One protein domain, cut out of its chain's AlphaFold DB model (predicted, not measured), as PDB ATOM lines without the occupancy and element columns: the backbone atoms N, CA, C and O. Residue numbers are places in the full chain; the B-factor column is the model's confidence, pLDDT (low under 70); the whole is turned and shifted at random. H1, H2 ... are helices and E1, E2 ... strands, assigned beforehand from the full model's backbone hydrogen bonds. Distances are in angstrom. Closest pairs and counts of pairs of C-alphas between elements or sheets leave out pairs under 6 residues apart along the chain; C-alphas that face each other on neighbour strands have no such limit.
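This is residues 2 to 121 of the 359 residues of the protein "Hypothetical protein" of Alexandrium monilatum (UniProt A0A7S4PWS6). A single antiparallel sheet of seven strands curls like part of a barrel and folds back on itself, with E1 and E4 facing E2, E5, E6 and E7 across the hinge strand E3; it stays open between its edges E1 and E7. The short helix H1 sits at one end of the length, and the long loop between E6 and E7 lies at the other, where residues 101 to 106 stick out. The 120 printed residues hold, along the chain, E1 H1 E2 E3 E4 E5 E6 E7, and the sheet's order is E1 - E4 - E3 - E2 - E5 - E6 - E7. The class is mostly strand, with under half of the residues in named elements. The whole is only just loose, close to compact, with a radius of gyration of the C-alphas of 16.6 A, and spans 53 by 30 by 30 A.

E1, residues 10 to 18, is an edge strand and bends by 69 degrees at residue 15. It is antiparallel to E4, residues 58 to 64, with N 14 and O 60 2.8 A apart. H1, residues 20 to 28, only grazes the sheet, with its residues 20 to 23; the closest C-alphas of H1 and E4, those of Ala 20 and Gly 58, are 7.2 A apart. In H1, 0 of 5 O i to N i+4 pairs but 4 of 6 O i to N i+3 pairs are within hydrogen-bond range. E3, residues 44 to 49, forms hairpins with E4, N 47 to O 61 at 2.8 A, and with E2, residues 34 to 38, N 44 to O 36 at 2.8 A. E2, E3 and E4 are a meander, each strand the antiparallel neighbour of the one before. E5, residues 72 to 79, is the antiparallel neighbour of E2, with N 35 and O 78 2.8 A apart, and E2 to E5 form a Greek key, a meander of three strands with the fourth beside the first. E6, residues 89 to 97, forms hairpins with E5, N 75 to O 91 at 2.8 A, and with the edge strand E7, residues 110 to 115, N 113 to O 94 at 2.8 A; E5, E6 and E7 are a second meander. E1 and E7 are only just apart, their closest C-alphas 8.1 A from each other.

E1 begins at C-alpha 10, (5.773, 34.965, 102.886), and measures 20.7 A. H1 measures 16.0 A and ends at C-alpha 28, (22.670, 8.793, 100.179). E4 measures 19.3 A, E5 22.6 A and E6 26.5 A. E7 ends at C-alpha 115, (17.946, 42.128, 100.463).

The two C-alphas farthest apart, those of Ser 28 and Ala 105, are 54.2 A apart. The printed part has no cut, and the link from E6 to E7, of 12 residues, is long. The mean pLDDT of the printed part is 73.7; 49 residues are under 70, among them residues 20 to 33 and 98 to 121.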
ATOM      1  N   LEU A   2      -5.589  48.494 113.951       48.94
ATOM      2  CA  LEU A   2      -4.999  48.076 112.682       48.94
ATOM      3  C   LEU A   2      -4.033  46.955 113.032       48.94
ATOM      4  O   LEU A   2      -3.008  47.229 113.652       48.94
ATOM      5  N   ASP A   3      -4.405  45.717 112.724       51.38
ATOM      6  CA  ASP A   3      -3.579  44.556 113.026       51.38
ATOM      7  C   ASP A   3      -2.154  44.789 112.507       51.38
ATOM      8  O   ASP A   3      -1.916  45.050 111.325       51.38
ATOM      9  N   SER A   4      -1.208  44.763 113.446       67.88
ATOM     10  CA  SER A   4       0.178  45.243 113.334       67.88
ATOM     11  C   SER A   4       1.042  44.451 112.344       67.88
ATOM     12  O   SER A   4       2.228  44.736 112.168       67.88
ATOM     13  N   SER A   5       0.453  43.436 111.718       70.94
ATOM     14  CA  SER A   5       1.089  42.514 110.793       70.94
ATOM     15  C   SER A   5       0.929  42.978 109.344       70.94
ATOM     16  O   SER A   5      -0.090  43.548 108.942       70.94
ATOM     17  N   ALA A   6       1.961  42.744 108.543       64.38
ATOM     18  CA  ALA A   6       2.047  43.132 107.143       64.38
ATOM     19  C   ALA A   6       1.378  42.138 106.172       64.38
ATOM     20  O   ALA A   6       1.629  42.225 104.973       64.38
ATOM     21  N   GLY A   7       0.523  41.226 106.646       72.12
ATOM     22  CA  GLY A   7      -0.235  40.307 105.789       72.12
ATOM     23  C   GLY A   7      -0.044  38.836 106.147       72.12
ATOM     24  O   GLY A   7       0.076  38.494 107.318       72.12
ATOM     25  N   GLU A   8      -0.076  37.972 105.131       83.06
ATOM     26  CA  GLU A   8       0.064  36.515 105.257       83.06
ATOM     27  C   GLU A   8       1.538  36.069 105.305       83.06
ATOM     28  O   GLU A   8       2.463  36.867 105.148       83.06
ATOM     29  N   ALA A   9       1.765  34.774 105.551       87.12
ATOM     30  CA  ALA A   9       3.103  34.190 105.530       87.12
ATOM     31  C   ALA A   9       3.749  34.335 104.140       87.12
ATOM     32  O   ALA A   9       3.120  34.066 103.115       87.12
ATOM     33  N   LEU A  10       5.025  34.712 104.112       87.75
ATOM     34  CA  LEU A  10       5.773  34.965 102.886       87.75
ATOM     35  C   LEU A  10       6.556  33.717 102.469       87.75
ATOM     36  O   LEU A  10       7.388  33.223 103.233       87.75
ATOM     37  N   GLY A  11       6.339  33.221 101.256       89.62
ATOM     38  CA  GLY A  11       7.224  32.245 100.628       89.62
ATOM     39  C   GLY A  11       8.497  32.933 100.145       89.62
ATOM     40  O   GLY A  11       8.430  33.886  99.374       89.62
ATOM     41  N   VAL A  12       9.661  32.466 100.588       89.44
ATOM     42  CA  VAL A  12      10.959  33.004 100.175       89.44
ATOM     43  C   VAL A  12      11.762  31.902  99.508       89.44
ATOM     44  O   VAL A  12      11.925  30.824 100.080       89.44
ATOM     45  N   ALA A  13      12.288  32.190  98.317       89.94
ATOM     46  CA  ALA A  13      13.201  31.314  97.594       89.94
ATOM     47  C   ALA A  13      14.545  32.015  97.360       89.94
ATOM     48  O   ALA A  13      14.608  33.088  96.755       89.94
ATOM     49  N   VAL A  14      15.629  31.397  97.826       88.44
ATOM     50  CA  VAL A  14      17.008  31.882  97.696       88.44
ATOM     51  C   VAL A  14      17.766  30.964  96.745       88.44
ATOM     52  O   VAL A  14      18.099  29.828  97.081       88.44
ATOM     53  N   ALA A  15      18.048  31.453  95.540       87.19
ATOM     54  CA  ALA A  15      18.847  30.715  94.565       87.19
ATOM     55  C   ALA A  15      20.341  30.738  94.931       87.19
ATOM     56  O   ALA A  15      20.843  31.741  95.437       87.19
ATOM     57  N   GLY A  16      21.062  29.650  94.644       82.19
ATOM     58  CA  GLY A  16      22.499  29.544  94.931       82.19
ATOM     59  C   GLY A  16      22.825  29.377  96.417       82.19
ATOM     60  O   GLY A  16      23.989  29.450  96.804       82.19
ATOM     61  N   ALA A  17      21.810  29.134  97.251       78.19
ATOM     62  CA  ALA A  17      21.987  28.881  98.675       78.19
ATOM     63  C   ALA A  17      22.825  27.622  98.931       78.19
ATOM     64  O   ALA A  17      23.543  27.565  99.920       78.19
ATOM     65  N   ALA A  18      22.766  26.655  98.014       76.00
ATOM     66  CA  ALA A  18      23.557  25.438  98.044       76.00
ATOM     67  C   ALA A  18      24.641  25.459  96.964       76.00
ATOM     68  O   ALA A  18      24.335  25.589  95.773       76.00
ATOM     69  N   GLY A  19      25.897  25.262  97.373       72.06
ATOM     70  CA  GLY A  19      27.004  25.024  96.449       72.06
ATOM     71  C   GLY A  19      26.800  23.756  95.606       72.06
ATOM     72  O   GLY A  19      26.067  22.839  95.985       72.06
ATOM     73  N   ALA A  20      27.484  23.680  94.460       66.50
ATOM     74  CA  ALA A  20      27.386  22.556  93.521       66.50
ATOM     75  C   ALA A  20      27.719  21.181  94.150       66.50
ATOM     76  O   ALA A  20      27.266  20.149  93.651       66.50
ATOM     77  N   GLY A  21      28.455  21.166  95.270       63.06
ATOM     78  CA  GLY A  21      28.845  19.960  96.009       63.06
ATOM     79  C   GLY A  21      27.694  19.207  96.691       63.06
ATOM     80  O   GLY A  21      27.830  18.022  96.979       63.06
ATOM     81  N   LEU A  22      26.526  19.832  96.884       62.62
ATOM     82  CA  LEU A  22      25.383  19.181  97.545       62.62
ATOM     83  C   LEU A  22      24.700  18.094  96.694       62.62
ATOM     84  O   LEU A  22      23.889  17.327  97.213       62.62
ATOM     85  N   ARG A  23      25.066  17.959  95.410       61.31
ATOM     86  CA  ARG A  23      24.571  16.884  94.530       61.31
ATOM     87  C   ARG A  23      24.918  15.480  95.041       61.31
ATOM     88  O   ARG A  23      24.117  14.570  94.851       61.31
ATOM     89  N   GLY A  24      26.054  15.312  95.724       56.34
ATOM     90  CA  GLY A  24      26.478  14.010  96.256       56.34
ATOM     91  C   GLY A  24      25.609  13.501  97.412       56.34
ATOM     92  O   GLY A  24      25.417  12.297  97.560       56.34
ATOM     93  N   ALA A  25      25.012  14.406  98.197       56.44
ATOM     94  CA  ALA A  25      24.216  14.035  99.366       56.44
ATOM     95  C   ALA A  25      22.881  13.379  98.983       56.44
ATOM     96  O   ALA A  25      22.423  12.467  99.671       56.44
ATOM     97  N   SER A  26      22.294  13.767  97.844       55.44
ATOM     98  CA  SER A  26      21.023  13.197  97.383       55.44
ATOM     99  C   SER A  26      21.119  11.700  97.068       55.44
ATOM    100  O   SER A  26      20.115  11.002  97.177       55.44
ATOM    101  N   ALA A  27      22.308  11.197  96.713       56.66
ATOM    102  CA  ALA A  27      22.530   9.776  96.439       56.66
ATOM    103  C   ALA A  27      22.478   8.907  97.710       56.66
ATOM    104  O   ALA A  27      22.199   7.716  97.628       56.66
ATOM    105  N   SER A  28      22.693   9.501  98.890       59.91
ATOM    106  CA  SER A  28      22.670   8.793 100.179       59.91
ATOM    107  C   SER A  28      21.268   8.641 100.788       59.91
ATOM    108  O   SER A  28      21.128   8.127 101.894       59.91
ATOM    109  N   GLY A  29      20.220   9.143 100.121       62.19
ATOM    110  CA  GLY A  29      18.852   9.164 100.657       62.19
ATOM    111  C   GLY A  29      18.643  10.129 101.833       62.19
ATOM    112  O   GLY A  29      17.504  10.389 102.223       62.19
ATOM    113  N   GLN A  30      19.708  10.726 102.380       63.16
ATOM    114  CA  GLN A  30      19.607  11.779 103.381       63.16
ATOM    115  C   GLN A  30      19.274  13.107 102.709       63.16
ATOM    116  O   GLN A  30      20.075  13.684 101.975       63.16
ATOM    117  N   ARG A  31      18.066  13.606 102.986       59.62
ATOM    118  CA  ARG A  31      17.672  14.959 102.597       59.62
ATOM    119  C   ARG A  31      18.632  15.946 103.266       59.62
ATOM    120  O   ARG A  31      18.745  15.910 104.493       59.62
ATOM    121  N   PRO A  32      19.328  16.809 102.504       61.97
ATOM    122  CA  PRO A  32      20.144  17.852 103.100       61.97
ATOM    123  C   PRO A  32      19.235  18.718 103.970       61.97
ATOM    124  O   PRO A  32      18.275  19.315 103.484       61.97
ATOM    125  N   ALA A  33      19.512  18.728 105.273       65.75
ATOM    126  CA  ALA A  33      18.813  19.602 106.193       65.75
ATOM    127  C   ALA A  33      19.273  21.030 105.913       65.75
ATOM    128  O   ALA A  33      20.476  21.315 105.874       65.75
ATOM    129  N   ALA A  34      18.309  21.912 105.707       79.44
ATOM    130  CA  ALA A  34      18.558  23.330 105.681       79.44
ATOM    131  C   ALA A  34      17.673  23.992 106.730       79.44
ATOM    132  O   ALA A  34      16.501  23.646 106.892       79.44
ATOM    133  N   LEU A  35      18.276  24.907 107.473       81.44
ATOM    134  CA  LEU A  35      17.647  25.592 108.581       81.44
ATOM    135  C   LEU A  35      17.809  27.087 108.369       81.44
ATOM    136  O   LEU A  35      18.892  27.573 108.045       81.44
ATOM    137  N   VAL A  36      16.723  27.816 108.566       82.38
ATOM    138  CA  VAL A  36      16.753  29.274 108.564       82.38
ATOM    139  C   VAL A  36      16.533  29.712 110.000       82.38
ATOM    140  O   VAL A  36      15.475  29.455 110.565       82.38
ATOM    141  N   LEU A  37      17.534  30.336 110.614       87.44
ATOM    142  CA  LEU A  37      17.428  30.844 111.978       87.44
ATOM    143  C   LEU A  37      17.112  32.344 111.933       87.44
ATOM    144  O   LEU A  37      17.998  33.138 111.599       87.44
ATOM    145  N   PRO A  38      15.879  32.762 112.247       86.88
ATOM    146  CA  PRO A  38      15.602  34.154 112.544       86.88
ATOM    147  C   PRO A  38      16.335  34.575 113.817       86.88
ATOM    148  O   PRO A  38      16.507  33.792 114.751       86.88
ATOM    149  N   GLU A  39      16.749  35.838 113.862       85.06
ATOM    150  CA  GLU A  39      17.436  36.416 115.023       85.06
ATOM    151  C   GLU A  39      16.584  36.373 116.301       85.06
ATOM    152  O   GLU A  39      17.109  36.170 117.389       85.06
ATOM    153  N   ALA A  40      15.257  36.454 116.156       80.94
ATOM    154  CA  ALA A  40      14.300  36.315 117.255       80.94
ATOM    155  C   ALA A  40      14.227  34.891 117.854       80.94
ATOM    156  O   ALA A  40      13.522  34.680 118.839       80.94
ATOM    157  N   GLY A  41      14.948  33.920 117.284       82.94
ATOM    158  CA  GLY A  41      14.922  32.520 117.699       82.94
ATOM    159  C   GLY A  41      13.802  31.711 117.034       82.94
ATOM    160  O   GLY A  41      12.848  32.254 116.484       82.94
ATOM    161  N   GLY A  42      13.942  30.383 117.071       85.25
ATOM    162  CA  GLY A  42      13.016  29.433 116.442       85.25
ATOM    163  C   GLY A  42      13.350  29.173 114.972       85.25
ATOM    164  O   GLY A  42      13.110  30.008 114.112       85.25
ATOM    165  N   GLY A  43      13.920  28.007 114.668       89.56
ATOM    166  CA  GLY A  43      14.288  27.654 113.297       89.56
ATOM    167  C   GLY A  43      13.071  27.500 112.385       89.56
ATOM    168  O   GLY A  43      12.110  26.814 112.728       89.56
ATOM    169  N   LEU A  44      13.132  28.113 111.205       90.44
ATOM    170  CA  LEU A  44      12.150  27.924 110.147       90.44
ATOM    171  C   LEU A  44      12.561  26.717 109.291       90.44
ATOM    172  O   LEU A  44      13.723  26.632 108.867       90.44
ATOM    173  N   PRO A  45      11.627  25.788 109.015       87.25
ATOM    174  CA  PRO A  45      11.897  24.668 108.133       87.25
ATOM    175  C   PRO A  45      12.136  25.188 106.715       87.25
ATOM    176  O   PRO A  45      11.342  25.970 106.182       87.25
ATOM    177  N   ALA A  46      13.222  24.731 106.102       90.94
ATOM    178  CA  ALA A  46      13.558  25.072 104.736       90.94
ATOM    179  C   ALA A  46      13.722  23.806 103.892       90.94
ATOM    180  O   ALA A  46      14.247  22.787 104.344       90.94
ATOM    181  N   SER A  47      13.244  23.872 102.655       89.50
ATOM    182  CA  SER A  47      13.390  22.823 101.658       89.50
ATOM    183  C   SER A  47      14.491  23.217 100.688       89.50
ATOM    184  O   SER A  47      14.511  24.335 100.171       89.50
ATOM    185  N   LEU A  48      15.420  22.301 100.434       87.94
ATOM    186  CA  LEU A  48      16.443  22.501  99.423       87.94
ATOM    187  C   LEU A  48      15.993  21.859  98.110       87.94
ATOM    188  O   LEU A  48      15.853  20.640  98.013       87.94
ATOM    189  N   SER A  49      15.800  22.680  97.086       86.38
ATOM    190  CA  SER A  49      15.549  22.231  95.721       86.38
ATOM    191  C   SER A  49      16.880  22.093  94.972       86.38
ATOM    192  O   SER A  49      17.630  23.069  94.865       86.38
ATOM    193  N   PRO A  50      17.213  20.905  94.440       82.25
ATOM    194  CA  PRO A  50      18.442  20.716  93.681       82.25
ATOM    195  C   PRO A  50      18.413  21.525  92.377       82.25
ATOM    196  O   PRO A  50      17.387  21.617  91.705       82.25
ATOM    197  N   GLY A  51      19.556  22.099  91.994       81.69
ATOM    198  CA  GLY A  51      19.706  22.778  90.709       81.69
ATOM    199  C   GLY A  51      19.711  21.775  89.550       81.69
ATOM    200  O   GLY A  51      20.423  20.768  89.592       81.69
ATOM    201  N   GLY A  52      18.943  22.055  88.493       79.88
ATOM    202  CA  GLY A  52      18.740  21.141  87.358       79.88
ATOM    203  C   GLY A  52      19.967  20.884  86.467       79.88
ATOM    204  O   GLY A  52      19.960  19.939  85.689       79.88
ATOM    205  N   GLY A  53      21.047  21.664  86.587       78.94
ATOM    206  CA  GLY A  53      22.237  21.574  85.724       78.94
ATOM    207  C   GLY A  53      23.542  21.305  86.476       78.94
ATOM    208  O   GLY A  53      23.670  21.643  87.653       78.94
ATOM    209  N   ALA A  54      24.523  20.698  85.803       76.19
ATOM    210  CA  ALA A  54      25.885  20.609  86.329       76.19
ATOM    211  C   ALA A  54      26.401  22.029  86.622       76.19
ATOM    212  O   ALA A  54      26.391  22.885  85.743       76.19
ATOM    213  N   GLY A  55      26.759  22.302  87.879       75.94
ATOM    214  CA  GLY A  55      27.156  23.641  88.335       75.94
ATOM    215  C   GLY A  55      26.005  24.590  88.697       75.94
ATOM    216  O   GLY A  55      26.264  25.661  89.240       75.94
ATOM    217  N   ALA A  56      24.739  24.218  88.476       77.69
ATOM    218  CA  ALA A  56      23.614  24.996  88.984       77.69
ATOM    219  C   ALA A  56      23.508  24.795  90.502       77.69
ATOM    220  O   ALA A  56      23.192  23.697  90.970       77.69
ATOM    221  N   GLY A  57      23.788  25.853  91.266       78.50
ATOM    222  CA  GLY A  57      23.567  25.862  92.710       78.50
ATOM    223  C   GLY A  57      22.106  25.551  93.047       78.50
ATOM    224  O   GLY A  57      21.194  25.920  92.301       78.50
ATOM    225  N   GLY A  58      21.882  24.842  94.152       84.88
ATOM    226  CA  GLY A  58      20.527  24.557  94.628       84.88
ATOM    227  C   GLY A  58      19.819  25.825  95.113       84.88
ATOM    228  O   GLY A  58      20.461  26.825  95.451       84.88
ATOM    229  N   ALA A  59      18.491  25.782  95.145       88.62
ATOM    230  CA  ALA A  59      17.663  26.830  95.725       88.62
ATOM    231  C   ALA A  59      17.163  26.401  97.106       88.62
ATOM    232  O   ALA A  59      16.829  25.239  97.316       88.62
ATOM    233  N   LEU A  60      17.105  27.341  98.040       89.88
ATOM    234  CA  LEU A  60      16.526  27.141  99.359       89.88
ATOM    235  C   LEU A  60      15.173  27.839  99.417       89.88
ATOM    236  O   LEU A  60      15.116  29.048  99.209       89.88
ATOM    237  N   SER A  61      14.104  27.107  99.712       92.62
ATOM    238  CA  SER A  61      12.764  27.665  99.882       92.62
ATOM    239  C   SER A  61      12.261  27.483 101.311       92.62
ATOM    240  O   SER A  61      12.445  26.433 101.922       92.62
ATOM    241  N   PHE A  62      11.641  28.514 101.875       93.38
ATOM    242  CA  PHE A  62      11.067  28.481 103.221       93.38
ATOM    243  C   PHE A  62       9.911  29.474 103.341       93.38
ATOM    244  O   PHE A  62       9.724  30.335 102.481       93.38
ATOM    245  N   ARG A  63       9.116  29.347 104.408       92.69
ATOM    246  CA  ARG A  63       8.031  30.286 104.716       92.69
ATOM    247  C   ARG A  63       8.393  31.134 105.924       92.69
ATOM    248  O   ARG A  63       8.712  30.599 106.984       92.69
ATOM    249  N   VAL A  64       8.321  32.448 105.758       90.50
ATOM    250  CA  VAL A  64       8.480  33.420 106.837       90.50
ATOM    251  C   VAL A  64       7.096  33.719 107.409       90.50
ATOM    252  O   VAL A  64       6.186  34.028 106.635       90.50
ATOM    253  N   PRO A  65       6.902  33.623 108.735       90.62
ATOM    254  CA  PRO A  65       5.663  34.046 109.371       90.62
ATOM    255  C   PRO A  65       5.321  35.504 109.036       90.62
ATOM    256  O   PRO A  65       6.213  36.272 108.665       90.62
ATOM    257  N   PRO A  66       4.053  35.908 109.192       88.06
ATOM    258  CA  PRO A  66       3.656  37.298 109.045       88.06
ATOM    259  C   PRO A  66       4.572  38.241 109.832       88.06
ATOM    260  O   PRO A  66       4.699  38.135 111.053       88.06
ATOM    261  N   LEU A  67       5.239  39.148 109.118       86.94
ATOM    262  CA  LEU A  67       6.151  40.115 109.717       86.94
ATOM    263  C   LEU A  67       5.405  41.404 110.073       86.94
ATOM    264  O   LEU A  67       4.472  41.782 109.361       86.94
ATOM    265  N   PRO A  68       5.816  42.133 111.123       84.69
ATOM    266  CA  PRO A  68       5.235  43.431 111.424       84.69
ATOM    267  C   PRO A  68       5.417  44.414 110.264       84.69
ATOM    268  O   PRO A  68       6.416  44.373 109.535       84.69
ATOM    269  N   ARG A  69       4.468  45.336 110.104       83.50
ATOM    270  CA  ARG A  69       4.602  46.442 109.141       83.50
ATOM    271  C   ARG A  69       5.861  47.249 109.465       83.50
ATOM    272  O   ARG A  69       6.101  47.562 110.625       83.50
ATOM    273  N   ARG A  70       6.637  47.615 108.435       82.75
ATOM    274  CA  ARG A  70       7.867  48.425 108.575       82.75
ATOM    275  C   ARG A  70       8.929  47.760 109.459       82.75
ATOM    276  O   ARG A  70       9.597  48.435 110.234       82.75
ATOM    277  N   SER A  71       9.077  46.442 109.346       87.19
ATOM    278  CA  SER A  71      10.080  45.678 110.089       87.19
ATOM    279  C   SER A  71      11.275  45.288 109.222       87.19
ATOM    280  O   SER A  71      11.178  45.149 107.999       87.19
ATOM    281  N   GLN A  72      12.410  45.087 109.884       88.19
ATOM    282  CA  GLN A  72      13.601  44.471 109.318       88.19
ATOM    283  C   GLN A  72      13.897  43.207 110.121       88.19
ATOM    284  O   GLN A  72      13.932  43.241 111.347       88.19
ATOM    285  N   SER A  73      14.083  42.086 109.431       89.00
ATOM    286  CA  SER A  73      14.415  40.798 110.036       89.00
ATOM    287  C   SER A  73      15.724  40.277 109.464       89.00
ATOM    288  O   SER A  73      15.936  40.308 108.249       89.00
ATOM    289  N   ARG A  74      16.604  39.781 110.333       90.75
ATOM    290  CA  ARG A  74      17.831  39.088 109.937       90.75
ATOM    291  C   ARG A  74      17.609  37.583 110.020       90.75
ATOM    292  O   ARG A  74      17.136  37.068 111.032       90.75
ATOM    293  N   LEU A  75      17.937  36.893 108.935       90.06
ATOM    294  CA  LEU A  75      17.777  35.452 108.780       90.06
ATOM    295  C   LEU A  75      19.152  34.834 108.515       90.06
ATOM    296  O   LEU A  75      19.826  35.215 107.557       90.06
ATOM    297  N   ARG A  76      19.579  33.894 109.358       89.38
ATOM    298  CA  ARG A  76      20.815  33.121 109.169       89.38
ATOM    299  C   ARG A  76      20.460  31.869 108.370       89.38
ATOM    300  O   ARG A  76      19.578  31.113 108.774       89.38
ATOM    301  N   LEU A  77      21.091  31.687 107.217       88.25
ATOM    302  CA  LEU A  77      20.841  30.580 106.299       88.25
ATOM    303  C   LEU A  77      21.892  29.502 106.539       88.25
ATOM    304  O   LEU A  77      23.087  29.754 106.386       88.25
ATOM    305  N   LEU A  78      21.442  28.306 106.897       85.38
ATOM    306  CA  LEU A  78      22.313  27.193 107.244       85.38
ATOM    307  C   LEU A  78      21.953  26.007 106.364       85.38
ATOM    308  O   LEU A  78      20.814  25.541 106.359       85.38
ATOM    309  N   THR A  79      22.922  25.512 105.607       82.25
ATOM    310  CA  THR A  79      22.769  24.347 104.733       82.25
ATOM    311  C   THR A  79      23.771  23.279 105.168       82.25
ATOM    312  O   THR A  79      24.956  23.581 105.296       82.25
ATOM    313  N   GLY A  80      23.314  22.049 105.441       72.50
ATOM    314  CA  GLY A  80      24.169  20.960 105.953       72.50
ATOM    315  C   GLY A  80      25.288  20.514 104.988       72.50
ATOM    316  O   GLY A  80      25.340  20.958 103.848       72.50
ATOM    317  N   ARG A  81      26.205  19.604 105.357       52.53
ATOM    318  CA  ARG A  81      26.358  18.832 106.612       52.53
ATOM    319  C   ARG A  81      27.511  19.291 107.512       52.53
ATOM    320  O   ARG A  81      27.390  19.132 108.717       52.53
ATOM    321  N   ASP A  82      28.515  19.957 106.954       45.78
ATOM    322  CA  ASP A  82      29.681  20.502 107.672       45.78
ATOM    323  C   ASP A  82      29.613  22.037 107.807       45.78
ATOM    324  O   ASP A  82      30.617  22.701 108.029       45.78
ATOM    325  N   TRP A  83      28.396  22.578 107.631       53.41
ATOM    326  CA  TRP A  83      27.999  23.985 107.762       53.41
ATOM    327  C   TRP A  83      28.966  24.929 107.057       53.41
ATOM    328  O   TRP A  83      29.565  25.784 107.687       53.41
ATOM    329  N   GLU A  84      29.071  24.718 105.741       56.03
ATOM    330  CA  GLU A  84      29.815  25.510 104.761       56.03
ATOM    331  C   GLU A  84      31.213  26.000 105.207       56.03
ATOM    332  O   GLU A  84      31.318  26.910 106.024       56.03
ATOM    333  N   PRO A  85      32.323  25.571 104.565       53.97
ATOM    334  CA  PRO A  85      33.619  26.224 104.798       53.97
ATOM    335  C   PRO A  85      33.570  27.730 104.476       53.97
ATOM    336  O   PRO A  85      34.394  28.498 104.957       53.97
ATOM    337  N   SER A  86      32.571  28.156 103.693       60.72
ATOM    338  CA  SER A  86      32.248  29.549 103.394       60.72
ATOM    339  C   SER A  86      31.567  30.320 104.532       60.72
ATOM    340  O   SER A  86      31.076  31.424 104.307       60.72
ATOM    341  N   GLY A  87      31.535  29.775 105.745       68.69
ATOM    342  CA  GLY A  87      30.996  30.459 106.908       68.69
ATOM    343  C   GLY A  87      29.491  30.700 106.822       68.69
ATOM    344  O   GLY A  87      28.778  30.270 105.916       68.69
ATOM    345  N   GLU A  88      28.987  31.383 107.835       76.44
ATOM    346  CA  GLU A  88      27.567  31.644 107.970       76.44
ATOM    347  C   GLU A  88      27.072  32.673 106.944       76.44
ATOM    348  O   GLU A  88      27.623  33.769 106.808       76.44
ATOM    349  N   ARG A  89      25.966  32.359 106.264       81.50
ATOM    350  CA  ARG A  89      25.307  33.284 105.339       81.50
ATOM    351  C   ARG A  89      24.154  33.994 106.026       81.50
ATOM    352  O   ARG A  89      23.242  33.357 106.546       81.50
ATOM    353  N   THR A  90      24.139  35.319 105.957       84.62
ATOM    354  CA  THR A  90      23.045  36.129 106.503       84.62
ATOM    355  C   THR A  90      22.244  36.803 105.404       84.62
ATOM    356  O   THR A  90      22.800  37.314 104.438       84.62
ATOM    357  N   MET A  91      20.927  36.849 105.565       86.19
ATOM    358  CA  MET A  91      20.003  37.543 104.677       86.19
ATOM    359  C   MET A  91      19.193  38.563 105.475       86.19
ATOM    360  O   MET A  91      18.742  38.269 106.583       86.19
ATOM    361  N   HIS A  92      18.973  39.746 104.900       85.69
ATOM    362  CA  HIS A  92      18.138  40.781 105.498       85.69
ATOM    363  C   HIS A  92      16.815  40.889 104.735       85.69
ATOM    364  O   HIS A  92      16.771  41.132 103.528       85.69
ATOM    365  N   LEU A  93      15.714  40.698 105.450       85.12
ATOM    366  CA  LEU A  93      14.368  40.838 104.918       85.12
ATOM    367  C   LEU A  93      13.766  42.143 105.437       85.12
ATOM    368  O   LEU A  93      13.618  42.310 106.646       85.12
ATOM    369  N   CYS A  94      13.430  43.062 104.534       84.25
ATOM    370  CA  CYS A  94      12.869  44.366 104.876       84.25
ATOM    371  C   CYS A  94      11.422  44.441 104.386       84.25
ATOM    372  O   CYS A  94      11.155  44.357 103.190       84.25
ATOM    373  N   VAL A  95      10.459  44.627 105.280       81.94
ATOM    374  CA  VAL A  95       9.053  44.767 104.885       81.94
ATOM    375  C   VAL A  95       8.684  46.238 104.859       81.94
ATOM    376  O   VAL A  95       8.608  46.886 105.902       81.94
ATOM    377  N   ALA A  96       8.440  46.768 103.662       77.94
ATOM    378  CA  ALA A  96       8.086  48.164 103.460       77.94
ATOM    379  C   ALA A  96       6.613  48.297 103.057       77.94
ATOM    380  O   ALA A  96       6.076  47.549 102.243       77.94
ATOM    381  N   GLU A  97       5.931  49.296 103.602       70.38
ATOM    382  CA  GLU A  97       4.603  49.649 103.110       70.38
ATOM    383  C   GLU A  97       4.744  50.492 101.846       70.38
ATOM    384  O   GLU A  97       5.126  51.662 101.906       70.38
ATOM    385  N   LEU A  98       4.424  49.904 100.695       64.38
ATOM    386  CA  LEU A  98       4.309  50.647  99.449       64.38
ATOM    387  C   LEU A  98       2.930  51.302  99.409       64.38
ATOM    388  O   LEU A  98       1.923  50.659  99.121       64.38
ATOM    389  N   ARG A  99       2.890  52.605  99.690       62.47
ATOM    390  CA  ARG A  99       1.725  53.434  99.374       62.47
ATOM    391  C   ARG A  99       1.740  53.687  97.872       62.47
ATOM    392  O   ARG A  99       2.332  54.662  97.424       62.47
ATOM    393  N   SER A 100       1.161  52.775  97.097       61.31
ATOM    394  CA  SER A 100       0.900  53.067  95.691       61.31
ATOM    395  C   SER A 100      -0.327  53.979  95.618       61.31
ATOM    396  O   SER A 100      -1.396  53.551  96.050       61.31
ATOM    397  N   PRO A 101      -0.203  55.215  95.106       60.56
ATOM    398  CA  PRO A 101      -1.351  56.100  94.921       60.56
ATOM    399  C   PRO A 101      -2.329  55.574  93.856       60.56
ATOM    400  O   PRO A 101      -3.479  55.996  93.830       60.56
ATOM    401  N   GLU A 102      -1.895  54.638  93.003       62.94
ATOM    402  CA  GLU A 102      -2.705  54.049  91.927       62.94
ATOM    403  C   GLU A 102      -3.513  52.825  92.382       62.94
ATOM    404  O   GLU A 102      -4.578  52.537  91.838       62.94
ATOM    405  N   LEU A 103      -3.051  52.111  93.416       58.84
ATOM    406  CA  LEU A 103      -3.844  51.070  94.070       58.84
ATOM    407  C   LEU A 103      -4.771  51.755  95.077       58.84
ATOM    408  O   LEU A 103      -4.416  51.928  96.238       58.84
ATOM    409  N   SER A 104      -5.926  52.184  94.560       47.25
ATOM    410  CA  SER A 104      -7.145  52.654  95.238       47.25
ATOM    411  C   SER A 104      -7.209  52.406  96.755       47.25
ATOM    412  O   SER A 104      -6.865  51.326  97.235       47.25
ATOM    413  N   ALA A 105      -7.759  53.385  97.485       55.41
ATOM    414  CA  ALA A 105      -7.911  53.492  98.946       55.41
ATOM    415  C   ALA A 105      -8.360  52.224  99.719       55.41
ATOM    416  O   ALA A 105      -8.238  52.190 100.942       55.41
ATOM    417  N   ALA A 106      -8.831  51.178  99.038       52.44
ATOM    418  CA  ALA A 106      -9.164  49.876  99.612       52.44
ATOM    419  C   ALA A 106      -7.974  48.893  99.746       52.44
ATOM    420  O   ALA A 106      -8.084  47.919 100.488       52.44
ATOM    421  N   ALA A 107      -6.838  49.111  99.072       56.44
ATOM    422  CA  ALA A 107      -5.725  48.155  99.022       56.44
ATOM    423  C   ALA A 107      -4.400  48.758  99.520       56.44
ATOM    424  O   ALA A 107      -3.396  48.791  98.808       56.44
ATOM    425  N   THR A 108      -4.363  49.190 100.784       57.94
ATOM    426  CA  THR A 108      -3.095  49.471 101.482       57.94
ATOM    427  C   THR A 108      -2.368  48.158 101.802       57.94
ATOM    428  O   THR A 108      -2.394  47.650 102.921       57.94
ATOM    429  N   GLY A 109      -1.733  47.576 100.783       61.50
ATOM    430  CA  GLY A 109      -0.913  46.375 100.912       61.50
ATOM    431  C   GLY A 109       0.516  46.715 101.326       61.50
ATOM    432  O   GLY A 109       1.205  47.475 100.646       61.50
ATOM    433  N   ALA A 110       0.992  46.131 102.425       61.44
ATOM    434  CA  ALA A 110       2.424  46.086 102.689       61.44
ATOM    435  C   ALA A 110       3.092  45.139 101.677       61.44
ATOM    436  O   ALA A 110       2.505  44.133 101.280       61.44
ATOM    437  N   ARG A 111       4.307  45.467 101.228       67.44
ATOM    438  CA  ARG A 111       5.081  44.626 100.308       67.44
ATOM    439  C   ARG A 111       6.427  44.295 100.939       67.44
ATOM    440  O   ARG A 111       7.165  45.172 101.382       67.44
ATOM    441  N   ALA A 112       6.762  43.014 100.972       63.91
ATOM    442  CA  ALA A 112       8.077  42.585 101.416       63.91
ATOM    443  C   ALA A 112       9.121  42.858 100.325       63.91
ATOM    444  O   ALA A 112       8.905  42.544  99.155       63.91
ATOM    445  N   VAL A 113      10.258  43.432 100.710       68.25
ATOM    446  CA  VAL A 113      11.424  43.644  99.850       68.25
ATOM    447  C   VAL A 113      12.603  42.892 100.454       68.25
ATOM    448  O   VAL A 113      12.997  43.099 101.599       68.25
ATOM    449  N   CYS A 114      13.185  41.986  99.680       64.50
ATOM    450  CA  CYS A 114      14.268  41.148 100.172       64.50
ATOM    451  C   CYS A 114      15.626  41.706  99.753       64.50
ATOM    452  O   CYS A 114      15.838  42.031  98.584       64.50
ATOM    453  N   HIS A 115      16.561  41.750 100.698       66.81
ATOM    454  CA  HIS A 115      17.946  42.128 100.463       66.81
ATOM    455  C   HIS A 115      18.881  41.003 100.902       66.81
ATOM    456  O   HIS A 115      19.173  40.800 102.081       66.81
ATOM    457  N   CYS A 116      19.397  40.263  99.927       56.47
ATOM    458  CA  CYS A 116      20.436  39.277 100.183       56.47
ATOM    459  C   CYS A 116      21.804  39.954 100.110       56.47
ATOM    460  O   CYS A 116      22.298  40.229  99.019       56.47
ATOM    461  N   SER A 117      22.427  40.188 101.260       57.28
ATOM    462  CA  SER A 117      23.860  40.456 101.342       57.28
ATOM    463  C   SER A 117      24.572  39.140 101.643       57.28
ATOM    464  O   SER A 117      24.679  38.744 102.801       57.28
ATOM    465  N   SER A 118      25.054  38.430 100.624       51.81
ATOM    466  CA  SER A 118      26.086  37.428 100.893       51.81
ATOM    467  C   SER A 118      27.337  38.167 101.365       51.81
ATOM    468  O   SER A 118      27.683  39.195 100.780       51.81
ATOM    469  N   ALA A 119      28.038  37.654 102.378       43.06
ATOM    470  CA  ALA A 119      29.451  37.982 102.529       43.06
ATOM    471  C   ALA A 119      30.129  37.490 101.240       43.06
ATOM    472  O   ALA A 119      30.344  36.299 101.049       43.06
ATOM    473  N   ALA A 120      30.301  38.393 100.274       40.69
ATOM    474  CA  ALA A 120      30.665  38.057  98.901       40.69
ATOM    475  C   ALA A 120      32.157  37.736  98.732       40.69
ATOM    476  O   ALA A 120      32.612  37.573  97.607       40.69
ATOM    477  N   GLN A 121      32.917  37.617  99.819       35.44
ATOM    478  CA  GLN A 121      34.290  37.138  99.782       35.44
ATOM    479  C   GLN A 121      34.554  36.302 101.032       35.44
ATOM    480  O   GLN A 121      34.673  36.845 102.127       35.44
TER     481      GLN A 121